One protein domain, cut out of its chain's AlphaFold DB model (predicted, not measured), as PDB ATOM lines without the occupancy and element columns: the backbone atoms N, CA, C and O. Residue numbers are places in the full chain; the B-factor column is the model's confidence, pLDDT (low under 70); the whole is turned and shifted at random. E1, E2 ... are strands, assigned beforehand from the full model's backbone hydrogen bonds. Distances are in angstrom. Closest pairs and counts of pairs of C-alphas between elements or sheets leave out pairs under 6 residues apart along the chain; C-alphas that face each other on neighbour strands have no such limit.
ATOM      1  N   ILE A   5      99.844  94.519 165.173       86.69
ATOM      2  CA  ILE A   5      99.457  93.218 165.720       86.69
ATOM      3  C   ILE A   5      98.312  92.656 164.888       86.69
ATOM      4  O   ILE A   5      97.465  93.398 164.391       86.69
ATOM      5  N   THR A   6      98.249  91.338 164.787       87.81
ATOM      6  CA  THR A   6      97.121  90.642 164.172       87.81
ATOM      7  C   THR A   6      96.362  89.894 165.254       87.81
ATOM      8  O   THR A   6      96.949  89.128 166.019       87.81
ATOM      9  N   VAL A   7      95.052  90.115 165.319       87.06
ATOM     10  CA  VAL A   7      94.145  89.423 166.236       87.06
ATOM     11  C   VAL A   7      93.385  88.372 165.429       87.06
ATOM     12  O   VAL A   7      92.749  88.703 164.431       87.06
ATOM     13  N   SER A   8      93.476  87.100 165.825       85.12
ATOM     14  CA  SER A   8      92.869  85.976 165.100       85.12
ATOM     15  C   SER A   8      92.287  84.918 166.037       85.12
ATOM     16  O   SER A   8      92.825  84.654 167.115       85.12
ATOM     17  N   GLY A   9      91.193  84.281 165.609       81.44
ATOM     18  CA  GLY A   9      90.520  83.228 166.368       81.44
ATOM     19  C   GLY A   9      90.097  83.671 167.774       81.44
ATOM     20  O   GLY A   9      89.671  84.803 167.983       81.44
ATOM     21  N   ALA A  10      90.236  82.774 168.752       75.25
ATOM     22  CA  ALA A  10      89.903  83.035 170.157       75.25
ATOM     23  C   ALA A  10      91.045  83.705 170.954       75.25
ATOM     24  O   ALA A  10      90.996  83.741 172.184       75.25
ATOM     25  N   ASN A  11      92.088  84.201 170.279       86.12
ATOM     26  CA  ASN A  11      93.256  84.761 170.951       86.12
ATOM     27  C   ASN A  11      92.935  86.106 171.611       86.12
ATOM     28  O   ASN A  11      92.300  86.982 171.021       86.12
ATOM     29  N   ILE A  12      93.447  86.272 172.829       91.75
ATOM     30  CA  ILE A  12      93.437  87.533 173.565       91.75
ATOM     31  C   ILE A  12      94.835  88.130 173.466       91.75
ATOM     32  O   ILE A  12      95.815  87.499 173.860       91.75
ATOM     33  N   VAL A  13      94.920  89.346 172.937       91.31
ATOM     34  CA  VAL A  13      96.185  90.042 172.700       91.31
ATOM     35  C   VAL A  13      96.330  91.178 173.704       91.31
ATOM     36  O   VAL A  13      95.423  91.992 173.861       91.31
ATOM     37  N   ALA A  14      97.474  91.229 174.386       89.25
ATOM     38  CA  ALA A  14      97.833  92.328 175.275       89.25
ATOM     39  C   ALA A  14      98.439  93.495 174.479       89.25
ATOM     40  O   ALA A  14      99.307  93.287 173.635       89.25
ATOM     41  N   LEU A  15      98.000  94.715 174.782       85.38
ATOM     42  CA  LEU A  15      98.496  95.971 174.222       85.38
ATOM     43  C   LEU A  15      99.400  96.649 175.254       85.38
ATOM     44  O   LEU A  15      98.931  97.273 176.218       85.38
ATOM     45  N   ASN A  16     100.708  96.520 175.061       71.62
ATOM     46  CA  ASN A  16     101.719  96.965 176.015       71.62
ATOM     47  C   ASN A  16     102.068  98.449 175.855       71.62
ATOM     48  O   ASN A  16     102.408  99.107 176.840       71.62
ATOM     49  N   LYS A  17     101.928  99.013 174.655       69.94
ATOM     50  CA  LYS A  17     102.178 100.425 174.366       69.94
ATOM     51  C   LYS A  17     100.920 101.151 173.933       69.94
ATOM     52  O   LYS A  17     100.030 100.593 173.304       69.94
ATOM     53  N   THR A  18     100.891 102.429 174.288       59.44
ATOM     54  CA  THR A  18      99.927 103.388 173.766       59.44
ATOM     55  C   THR A  18     100.306 103.688 172.318       59.44
ATOM     56  O   THR A  18     101.383 104.247 172.101       59.44
ATOM     57  N   PRO A  19      99.492 103.287 171.336       60.88
ATOM     58  CA  PRO A  19      99.694 103.705 169.959       60.88
ATOM     59  C   PRO A  19      99.454 105.221 169.851       60.88
ATOM     60  O   PRO A  19      98.468 105.737 170.368       60.88
ATOM     61  N   LEU A  20     100.422 105.943 169.280       60.78
ATOM     62  CA  LEU A  20     100.428 107.409 169.197       60.78
ATOM     63  C   LEU A  20     100.116 107.831 167.761       60.78
ATOM     64  O   LEU A  20     100.999 108.290 167.035       60.78
ATOM     65  N   LEU A  21      98.866 107.657 167.340       64.31
ATOM     66  CA  LEU A  21      98.368 108.194 166.074       64.31
ATOM     67  C   LEU A  21      97.908 109.652 166.234       64.31
ATOM     68  O   LEU A  21      96.838 110.040 165.804       64.31
ATOM     69  N   GLY A  22      98.756 110.500 166.820       59.94
ATOM     70  CA  GLY A  22      98.575 111.955 166.786       59.94
ATOM     71  C   GLY A  22      97.464 112.563 167.659       59.94
ATOM     72  O   GLY A  22      97.425 113.792 167.733       59.94
ATOM     73  N   GLY A  23      96.625 111.788 168.352       54.81
ATOM     74  CA  GLY A  23      95.615 112.281 169.295       54.81
ATOM     75  C   GLY A  23      95.816 111.788 170.736       54.81
ATOM     76  O   GLY A  23      96.576 110.863 171.026       54.81
ATOM     77  N   PHE A  24      95.219 112.513 171.686       52.59
ATOM     78  CA  PHE A  24      95.405 112.351 173.132       52.59
ATOM     79  C   PHE A  24      94.771 111.050 173.656       52.59
ATOM     80  O   PHE A  24      93.709 111.081 174.270       52.59
ATOM     81  N   GLY A  25      95.435 109.907 173.476       63.34
ATOM     82  CA  GLY A  25      94.926 108.625 173.966       63.34
ATOM     83  C   GLY A  25      95.684 107.420 173.415       63.34
ATOM     84  O   GLY A  25      96.756 107.551 172.830       63.34
ATOM     85  N   ARG A  26      95.142 106.216 173.643       73.31
ATOM     86  CA  ARG A  26      95.595 104.988 172.970       73.31
ATOM     87  C   ARG A  26      94.817 104.843 171.658       73.31
ATOM     88  O   ARG A  26      93.746 104.264 171.675       73.31
ATOM     89  N   GLU A  27      95.328 105.334 170.537       78.38
ATOM     90  CA  GLU A  27      94.622 105.303 169.237       78.38
ATOM     91  C   GLU A  27      95.262 104.345 168.227       78.38
ATOM     92  O   GLU A  27      96.467 104.410 168.003       78.38
ATOM     93  N   GLY A  28      94.481 103.476 167.578       83.19
ATOM     94  CA  GLY A  28      94.984 102.537 166.563       83.19
ATOM     95  C   GLY A  28      94.124 102.491 165.301       83.19
ATOM     96  O   GLY A  28      92.923 102.746 165.357       83.19
ATOM     97  N   LEU A  29      94.720 102.111 164.166       86.75
ATOM     98  CA  LEU A  29      93.967 101.831 162.937       86.75
ATOM     99  C   LEU A  29      93.667 100.340 162.843       86.75
ATOM    100  O   LEU A  29      94.580  99.514 162.857       86.75
ATOM    101  N   ALA A  30      92.392  99.998 162.720       87.75
ATOM    102  CA  ALA A  30      91.928  98.652 162.447       87.75
ATOM    103  C   ALA A  30      91.725  98.448 160.951       87.75
ATOM    104  O   ALA A  30      90.845  99.040 160.329       87.75
ATOM    105  N   HIS A  31      92.527  97.554 160.392       88.31
ATOM    106  CA  HIS A  31      92.390  97.059 159.033       88.31
ATOM    107  C   HIS A  31      91.444  95.864 159.052       88.31
ATOM    108  O   HIS A  31      91.768  94.810 159.606       88.31
ATOM    109  N   LEU A  32      90.260  96.044 158.467       84.00
ATOM    110  CA  LEU A  32      89.147  95.101 158.607       84.00
ATOM    111  C   LEU A  32      89.274  93.892 157.670       84.00
ATOM    112  O   LEU A  32      88.604  92.881 157.871       84.00
ATOM    113  N   GLY A  33      90.145  93.968 156.662       78.31
ATOM    114  CA  GLY A  33      90.319  92.897 155.681       78.31
ATOM    115  C   GLY A  33      89.000  92.565 154.978       78.31
ATOM    116  O   GLY A  33      88.273  93.464 154.564       78.31
ATOM    117  N   ALA A  34      88.677  91.274 154.863       75.00
ATOM    118  CA  ALA A  34      87.419  90.798 154.280       75.00
ATOM    119  C   ALA A  34      86.231  90.788 155.270       75.00
ATOM    120  O   ALA A  34      85.123  90.417 154.883       75.00
ATOM    121  N   ASN A  35      86.400  91.272 156.512       75.00
ATOM    122  CA  ASN A  35      85.335  91.337 157.528       75.00
ATOM    123  C   ASN A  35      84.280  92.441 157.272       75.00
ATOM    124  O   ASN A  35      83.609  92.899 158.195       75.00
ATOM    125  N   LEU A  36      84.114  92.892 156.027       65.81
ATOM    126  CA  LEU A  36      83.264  94.034 155.658       65.81
ATOM    127  C   LEU A  36      81.759  93.710 155.654       65.81
ATOM    128  O   LEU A  36      80.932  94.601 155.476       65.81
ATOM    129  N   ALA A  37      81.386  92.439 155.836       57.69
ATOM    130  CA  ALA A  37      80.021  91.950 155.628       57.69
ATOM    131  C   ALA A  37      79.188  91.773 156.913       57.69
ATOM    132  O   ALA A  37      78.088  91.219 156.866       57.69
ATOM    133  N   VAL A  38      79.670  92.227 158.071       62.69
ATOM    134  CA  VAL A  38      78.933  92.062 159.327       62.69
ATOM    135  C   VAL A  38      77.955  93.221 159.508       62.69
ATOM    136  O   VAL A  38      78.352  94.322 159.861       62.69
ATOM    137  N   ALA A  39      76.664  92.982 159.274       64.50
ATOM    138  CA  ALA A  39      75.645  94.032 159.347       64.50
ATOM    139  C   ALA A  39      75.200  94.398 160.782       64.50
ATOM    140  O   ALA A  39      74.618  95.462 160.975       64.50
ATOM    141  N   THR A  40      75.418  93.524 161.774       69.75
ATOM    142  CA  THR A  40      74.836  93.668 163.130       69.75
ATOM    143  C   THR A  40      75.737  93.183 164.278       69.75
ATOM    144  O   THR A  40      75.278  93.049 165.411       69.75
ATOM    145  N   GLY A  41      77.010  92.889 164.014       79.50
ATOM    146  CA  GLY A  41      77.894  92.168 164.934       79.50
ATOM    147  C   GLY A  41      79.166  92.924 165.321       79.50
ATOM    148  O   GLY A  41      79.536  93.931 164.721       79.50
ATOM    149  N   VAL A  42      79.850  92.413 166.346       87.06
ATOM    150  CA  VAL A  42      81.102  92.986 166.856       87.06
ATOM    151  C   VAL A  42      82.298  92.355 166.152       87.06
ATOM    152  O   VAL A  42      82.445  91.132 166.166       87.06
ATOM    153  N   LEU A  43      83.165  93.195 165.594       88.94
ATOM    154  CA  LEU A  43      84.422  92.791 164.971       88.94
ATOM    155  C   LEU A  43      85.569  92.750 165.985       88.94
ATOM    156  O   LEU A  43      86.342  91.796 166.008       88.94
ATOM    157  N   LEU A  44      85.646  93.746 166.872       89.62
ATOM    158  CA  LEU A  44      86.706  93.845 167.874       89.62
ATOM    159  C   LEU A  44      86.147  94.211 169.249       89.62
ATOM    160  O   LEU A  44      85.348  95.142 169.389       89.62
ATOM    161  N   GLN A  45      86.613  93.492 170.267       92.31
ATOM    162  CA  GLN A  45      86.323  93.768 171.672       92.31
ATOM    163  C   GLN A  45      87.598  94.113 172.436       92.31
ATOM    164  O   GLN A  45      88.675  93.604 172.125       92.31
ATOM    165  N   GLY A  46      87.460  94.939 173.468       92.56
ATOM    166  CA  GLY A  46      88.541  95.356 174.352       92.56
ATOM    167  C   GLY A  46      88.224  95.109 175.821       92.56
ATOM    168  O   GLY A  46      87.062  95.063 176.203       92.56
ATOM    169  N   HIS A  47      89.252  94.960 176.652       94.00
ATOM    170  CA  HIS A  47      89.123  94.845 178.104       94.00
ATOM    171  C   HIS A  47      90.223  95.671 178.785       94.00
ATOM    172  O   HIS A  47      91.396  95.564 178.408       94.00
ATOM    173  N   PRO A  48      89.917  96.450 179.839       90.62
ATOM    174  CA  PRO A  48      90.923  97.232 180.573       90.62
ATOM    175  C   PRO A  48      91.951  96.380 181.347       90.62
ATOM    176  O   PRO A  48      92.844  96.927 181.994       90.62
ATOM    177  N   GLY A  49      91.856  95.049 181.270       90.38
ATOM    178  CA  GLY A  49      92.503  94.103 182.176       90.38
ATOM    179  C   GLY A  49      91.766  93.942 183.505       90.38
ATOM    180  O   GLY A  49      90.869  94.717 183.840       90.38
ATOM    181  N   LEU A  50      92.147  92.914 184.257       89.69
ATOM    182  CA  LEU A  50      91.722  92.741 185.643       89.69
ATOM    183  C   LEU A  50      92.543  93.662 186.557       89.69
ATOM    184  O   LEU A  50      93.678  94.016 186.233       89.69
ATOM    185  N   ALA A  51      92.011  94.009 187.732       88.38
ATOM    186  CA  ALA A  51      92.748  94.796 188.729       88.38
ATOM    187  C   ALA A  51      94.062  94.117 189.168       88.38
ATOM    188  O   ALA A  51      95.033  94.793 189.490       88.38
ATOM    189  N   SER A  52      94.111  92.781 189.117       87.56
ATOM    190  CA  SER A  52      95.308  91.973 189.375       87.56
ATOM    191  C   SER A  52      96.386  92.077 188.288       87.56
ATOM    192  O   SER A  52      97.484  91.564 188.478       87.56
ATOM    193  N   GLY A  53      96.082  92.686 187.135       83.75
ATOM    194  CA  GLY A  53      96.968  92.734 185.970       83.75
ATOM    195  C   GLY A  53      97.004  91.447 185.138       83.75
ATOM    196  O   GLY A  53      97.693  91.413 184.123       83.75
ATOM    197  N   ALA A  54      96.261  90.408 185.530       90.75
ATOM    198  CA  ALA A  54      96.177  89.161 184.775       90.75
ATOM    199  C   ALA A  54      95.400  89.329 183.457       90.75
ATOM    200  O   ALA A  54      94.506  90.177 183.349       90.75
ATOM    201  N   THR A  55      95.727  88.487 182.473       93.06
ATOM    202  CA  THR A  55      94.986  88.379 181.210       93.06
ATOM    203  C   THR A  55      93.554  87.908 181.492       93.06
ATOM    204  O   THR A  55      93.396  86.827 182.065       93.06
ATOM    205  N   PRO A  56      92.518  88.677 181.108       93.94
ATOM    206  CA  PRO A  56      91.124  88.258 181.254       93.94
ATOM    207  C   PRO A  56      90.828  86.996 180.438       93.94
ATOM    208  O   PRO A  56      91.428  86.773 179.389       93.94
ATOM    209  N   ALA A  57      89.870  86.188 180.877       92.25
ATOM    210  CA  ALA A  57      89.296  85.110 180.088       92.25
ATOM    211  C   ALA A  57      88.279  85.659 179.071       92.25
ATOM    212  O   ALA A  57      87.675  86.718 179.252       92.25
ATOM    213  N   ALA A  58      88.021  84.912 177.995       87.25
ATOM    214  CA  ALA A  58      87.093  85.349 176.949       87.25
ATOM    215  C   ALA A  58      85.654  85.580 177.459       87.25
ATOM    216  O   ALA A  58      84.949  86.407 176.883       87.25
ATOM    217  N   GLY A  59      85.235  84.876 178.515       88.69
ATOM    218  CA  GLY A  59      83.909  84.995 179.132       88.69
ATOM    219  C   GLY A  59      83.800  86.028 180.258       88.69
ATOM    220  O   GLY A  59      82.740  86.115 180.870       88.69
ATOM    221  N   ASP A  60      84.861  86.785 180.558       92.50
ATOM    222  CA  ASP A  60      84.809  87.800 181.615       92.50
ATOM    223  C   ASP A  60      83.813  88.930 181.285       92.50
ATOM    224  O   ASP A  60      83.687  89.339 180.131       92.50
ATOM    225  N   PRO A  61      83.119  89.508 182.277       88.94
ATOM    226  CA  PRO A  61      82.106  90.534 182.028       88.94
ATOM    227  C   PRO A  61      82.673  91.915 181.643       88.94
ATOM    228  O   PRO A  61      81.900  92.821 181.351       88.94
ATOM    229  N   GLY A  62      83.997  92.115 181.648       91.38
ATOM    230  CA  GLY A  62      84.634  93.414 181.377       91.38
ATOM    231  C   GLY A  62      84.973  93.692 179.907       91.38
ATOM    232  O   GLY A  62      85.642  94.687 179.620       91.38
ATOM    233  N   TRP A  63      84.559  92.824 178.977       93.19
ATOM    234  CA  TRP A  63      84.736  93.051 177.541       93.19
ATOM    235  C   TRP A  63      83.750  94.100 177.015       93.19
ATOM    236  O   TRP A  63      82.539  93.970 177.187       93.19
ATOM    237  N   VAL A  64      84.265  95.098 176.304       92.56
ATOM    238  CA  VAL A  64      83.490  96.154 175.641       92.56
ATOM    239  C   VAL A  64      83.678  96.098 174.129       92.56
ATOM    240  O   VAL A  64      84.727  95.685 173.637       92.56
ATOM    241  N   THR A  65      82.663  96.511 173.378       90.44
ATOM    242  CA  THR A  65      82.752  96.654 171.919       90.44
ATOM    243  C   THR A  65      83.630  97.851 171.572       90.44
ATOM    244  O   THR A  65      83.327  98.964 171.987       90.44
ATOM    245  N   LEU A  66      84.693  97.620 170.800       88.69
ATOM    246  CA  LEU A  66      85.541  98.683 170.246       88.69
ATOM    247  C   LEU A  66      85.141  99.018 168.816       88.69
ATOM    248  O   LEU A  66      85.134 100.177 168.421       88.69
ATOM    249  N   LEU A  67      84.803  97.984 168.045       87.38
ATOM    250  CA  LEU A  67      84.422  98.126 166.655       87.38
ATOM    251  C   LEU A  67      83.310  97.140 166.303       87.38
ATOM    252  O   LEU A  67      83.480  95.922 166.398       87.38
ATOM    253  N   SER A  68      82.188  97.680 165.845       85.00
ATOM    254  CA  SER A  68      81.129  96.950 165.151       85.00
ATOM    255  C   SER A  68      81.001  97.518 163.745       85.00
ATOM    256  O   SER A  68      80.875  98.737 163.592       85.00
ATOM    257  N   ALA A  69      81.036  96.650 162.737       70.88
ATOM    258  CA  ALA A  69      80.855  97.083 161.361       70.88
ATOM    259  C   ALA A  69      79.378  97.257 161.012       70.88
ATOM    260  O   ALA A  69      78.480  96.626 161.570       70.88
ATOM    261  N   THR A  70      79.171  98.129 160.037       65.62
ATOM    262  CA  THR A  70      78.021  98.155 159.142       65.62
ATOM    263  C   THR A  70      78.575  98.079 157.721       65.62
ATOM    264  O   THR A  70      79.743  98.402 157.503       65.62
ATOM    265  N   ALA A  71      77.756  97.725 156.729       55.47
ATOM    266  CA  ALA A  71      78.188  97.618 155.324       55.47
ATOM    267  C   ALA A  71      78.806  98.912 154.728       55.47
ATOM    268  O   ALA A  71      79.318  98.902 153.614       55.47
ATOM    269  N   THR A  72      78.737 100.033 155.448       58.56
ATOM    270  CA  THR A  72      79.263 101.353 155.076       58.56
ATOM    271  C   THR A  72      80.606 101.701 155.718       58.56
ATOM    272  O   THR A  72      81.192 102.724 155.365       58.56
ATOM    273  N   GLN A  73      81.100 100.900 156.665       66.56
ATOM    274  CA  GLN A  73      82.401 101.124 157.292       66.56
ATOM    275  C   GLN A  73      83.487 100.711 156.283       66.56
ATOM    276  O   GLN A  73      83.500  99.577 155.809       66.56
ATOM    277  N   GLY A  74      84.336 101.659 155.872       71.81
ATOM    278  CA  GLY A  74      85.399 101.421 154.889       71.81
ATOM    279  C   GLY A  74      86.426 100.373 155.347       71.81
ATOM    280  O   GLY A  74      86.379  99.882 156.469       71.81
ATOM    281  N   ALA A  75      87.394 100.040 154.485       80.94
ATOM    282  CA  ALA A  75      88.364  98.965 154.746       80.94
ATOM    283  C   ALA A  75      89.270  99.182 155.977       80.94
ATOM    284  O   ALA A  75      89.852  98.224 156.494       80.94
ATOM    285  N   VAL A  76      89.387 100.428 156.437       86.19
ATOM    286  CA  VAL A  76      90.157 100.828 157.615       86.19
ATOM    287  C   VAL A  76      89.270 101.694 158.505       86.19
ATOM    288  O   VAL A  76      88.590 102.593 158.008       86.19
ATOM    289  N   ALA A  77      89.292 101.427 159.808       86.19
ATOM    290  CA  ALA A  77      88.580 102.192 160.824       86.19
ATOM    291  C   ALA A  77      89.543 102.642 161.927       86.19
ATOM    292  O   ALA A  77      90.409 101.882 162.351       86.19
ATOM    293  N   GLU A  78      89.385 103.868 162.410       85.94
ATOM    294  CA  GLU A  78      90.123 104.365 163.568       85.94
ATOM    295  C   GLU A  78      89.444 103.915 164.865       85.94
ATOM    296  O   GLU A  78      88.216 103.937 164.977       85.94
ATOM    297  N   ILE A  79      90.246 103.494 165.842       84.56
ATOM    298  CA  ILE A  79      89.789 103.102 167.173       84.56
ATOM    299  C   ILE A  79      90.476 103.997 168.197       84.56
ATOM    300  O   ILE A  79      91.672 103.848 168.460       84.56
ATOM    301  N   ALA A  80      89.694 104.890 168.798       81.50
ATOM    302  CA  ALA A  80      90.113 105.673 169.949       81.50
ATOM    303  C   ALA A  80      90.112 104.821 171.232       81.50
ATOM    304  O   ALA A  80      89.355 103.856 171.358       81.50
ATOM    305  N   ASP A  81      90.956 105.199 172.191       80.19
ATOM    306  CA  ASP A  81      90.992 104.657 173.556       80.19
ATOM    307  C   ASP A  81      91.099 103.124 173.677       80.19
ATOM    308  O   ASP A  81      90.379 102.468 174.434       80.19
ATOM    309  N   LEU A  82      92.060 102.533 172.968       86.06
ATOM    310  CA  LEU A  82      92.363 101.107 173.017       86.06
ATOM    311  C   LEU A  82      92.674 100.619 174.451       86.06
ATOM    312  O   LEU A  82      93.631 101.087 175.084       86.06
ATOM    313  N   PRO A  83      91.927  99.620 174.962       88.44
ATOM    314  CA  PRO A  83      92.178  99.016 176.268       88.44
ATOM    315  C   PRO A  83      93.481  98.206 176.334       88.44
ATOM    316  O   PRO A  83      94.237  98.094 175.373       88.44
ATOM    317  N   LYS A  84      93.778  97.610 177.495       88.19
ATOM    318  CA  LYS A  84      95.001  96.804 177.678       88.19
ATOM    319  C   LYS A  84      94.962  95.463 176.961       88.19
ATOM    320  O   LYS A  84      96.017  94.913 176.680       88.19
ATOM    321  N   PHE A  85      93.777  94.926 176.703       91.38
ATOM    322  CA  PHE A  85      93.606  93.657 176.013       91.38
ATOM    323  C   PHE A  85      92.558  93.801 174.928       91.38
ATOM    324  O   PHE A  85      91.567  94.506 175.118       91.38
ATOM    325  N   VAL A  86      92.759  93.099 173.822       92.31
ATOM    326  CA  VAL A  86      91.808  93.020 172.717       92.31
ATOM    327  C   VAL A  86      91.616  91.576 172.282       92.31
ATOM    328  O   VAL A  86      92.503  90.738 172.449       92.31
ATOM    329  N   LYS A  87      90.449  91.283 171.722       92.31
ATOM    330  CA  LYS A  87      90.135  89.999 171.091       92.31
ATOM    331  C   LYS A  87      89.160  90.212 169.940       92.31
ATOM    332  O   LYS A  87      88.491  91.250 169.874       92.31
ATOM    333  N   LEU A  88      89.040  89.213 169.071       90.25
ATOM    334  CA  LEU A  88      87.989  89.219 168.061       90.25
ATOM    335  C   LEU A  88      86.607  89.155 168.719       90.25
ATOM    336  O   LEU A  88      86.379  88.407 169.675       90.25
ATOM    337  N   GLY A  89      85.691  89.966 168.199       86.25
ATOM    338  CA  GLY A  89      84.276  89.831 168.505       86.25
ATOM    339  C   GLY A  89      83.678  88.627 167.781       86.25
ATOM    340  O   GLY A  89      84.234  88.132 166.803       86.25
ATOM    341  N   ALA A  90      82.516  88.166 168.243       83.88
ATOM    342  CA  ALA A  90      81.854  86.973 167.711       83.88
ATOM    343  C   ALA A  90      81.481  87.055 166.217       83.88
ATOM    344  O   ALA A  90      81.079  86.047 165.645       83.88
ATOM    345  N   ALA A  91      81.579  88.231 165.594       84.00
ATOM    346  CA  ALA A  91      81.230  88.419 164.197       84.00
ATOM    347  C   ALA A  91      82.434  88.537 163.252       84.00
ATOM    348  O   ALA A  91      82.238  88.495 162.042       84.00
ATOM    349  N   ALA A  92      83.661  88.663 163.763       81.62
ATOM    350  CA  ALA A  92      84.847  88.616 162.914       81.62
ATOM    351  C   ALA A  92      85.093  87.176 162.436       81.62
ATOM    352  O   ALA A  92      85.293  86.268 163.247       81.62
ATOM    353  N   THR A  93      85.070  86.967 161.122       80.56
ATOM    354  CA  THR A  93      85.356  85.674 160.481       80.56
ATOM    355  C   THR A  93      86.809  85.560 160.038       80.56
ATOM    356  O   THR A  93      87.338  84.455 159.965       80.56
ATOM    357  N   ASP A  94      87.460  86.698 159.802       85.31
ATOM    358  CA  ASP A  94      88.856  86.806 159.398       85.31
ATOM    359  C   ASP A  94      89.661  87.641 160.405       85.31
ATOM    360  O   ASP A  94      89.093  88.447 161.152       85.31
ATOM    361  N   PRO A  95      90.996  87.494 160.438       87.69
ATOM    362  CA  PRO A  95      91.843  88.297 161.306       87.69
ATOM    363  C   PRO A  95      91.688  89.804 161.069       87.69
ATOM    364  O   PRO A  95      91.485  90.255 159.942       87.69
ATOM    365  N   ILE A  96      91.864  90.579 162.139       88.00
ATOM    366  CA  ILE A  96      91.936  92.044 162.090       88.00
ATOM    367  C   ILE A  96      93.368  92.450 162.416       88.00
ATOM    368  O   ILE A  96      93.941  91.987 163.407       88.00
ATOM    369  N   THR A  97      93.941  93.325 161.593       89.81
ATOM    370  CA  THR A  97      95.268  93.891 161.851       89.81
ATOM    371  C   THR A  97      95.105  95.270 162.468       89.81
ATOM    372  O   THR A  97      94.439  96.132 161.903       89.81
ATOM    373  N   LEU A  98      95.715  95.471 163.631       87.56
ATOM    374  CA  LEU A  98      95.772  96.757 164.310       87.56
ATOM    375  C   LEU A  98      97.144  97.379 164.079       87.56
ATOM    376  O   LEU A  98      98.170  96.734 164.292       87.56
ATOM    377  N   GLU A  99      97.152  98.635 163.665       86.19
ATOM    378  CA  GLU A  99      98.344  99.431 163.403       86.19
ATOM    379  C   GLU A  99      98.522 100.526 164.458       86.19
ATOM    380  O   GLU A  99      97.556 101.035 165.028       86.19
ATOM    381  N   GLY A 100      99.782 100.860 164.733       78.75
ATOM    382  CA  GLY A 100     100.208 101.822 165.746       78.75
ATOM    383  C   GLY A 100     100.493 101.170 167.097       78.75
ATOM    384  O   GLY A 100     101.183 101.761 167.923       78.75
TER     385      GLY A 100
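What this domain is: This is residues 5 to 100 of the 102 residues of an uncharacterized protein of Stenotrophomonas humi (UniProt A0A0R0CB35). Little of this domain is regular structure: two small antiparallel sheets, E1 E8 E3 E6 and E2 E7 E4 E5 in strand order, sit face to face as a sandwich. It is a jelly roll, one long hairpin wound over both sheets. The printed part has 96 residues, no named helix and eight strands, E1 to E8 along the chain, holding 33 residues: all strand. It is compact, with radius of gyration of the C-alphas 12.6 A, and only just flat, spanning 38 by 32 by 18 A.

How they stand to each other: E1, residues 5 to 7, neighbours E8, residues 96 to 99, antiparallel, with N 5 and O 98 2.9 A apart. E2, residues 12 to 14, neighbours E7, residues 85 to 88, with N 13 and O 86 2.8 A apart. E3, residues 28 to 31, neighbours E6, residues 76 to 79, with N 30 and O 77 2.8 A apart. E4, residues 42 to 47, and E5, residues 64 to 68, form a hairpin, with N 46 and O 64 2.8 A apart.

Where its parts are: E1 begins at C-alpha 5 (99.457, 93.218, 165.720). E4 is 13.9 A long. E8 ends at C-alpha 99 (98.344, 99.431, 163.403).

The domain as a whole: The printed part has no cut. Links E2 to E3 and E4 to E5 are long. Residues 17 to 25, 36 to 40 and 70 to 73 have pLDDT under 70.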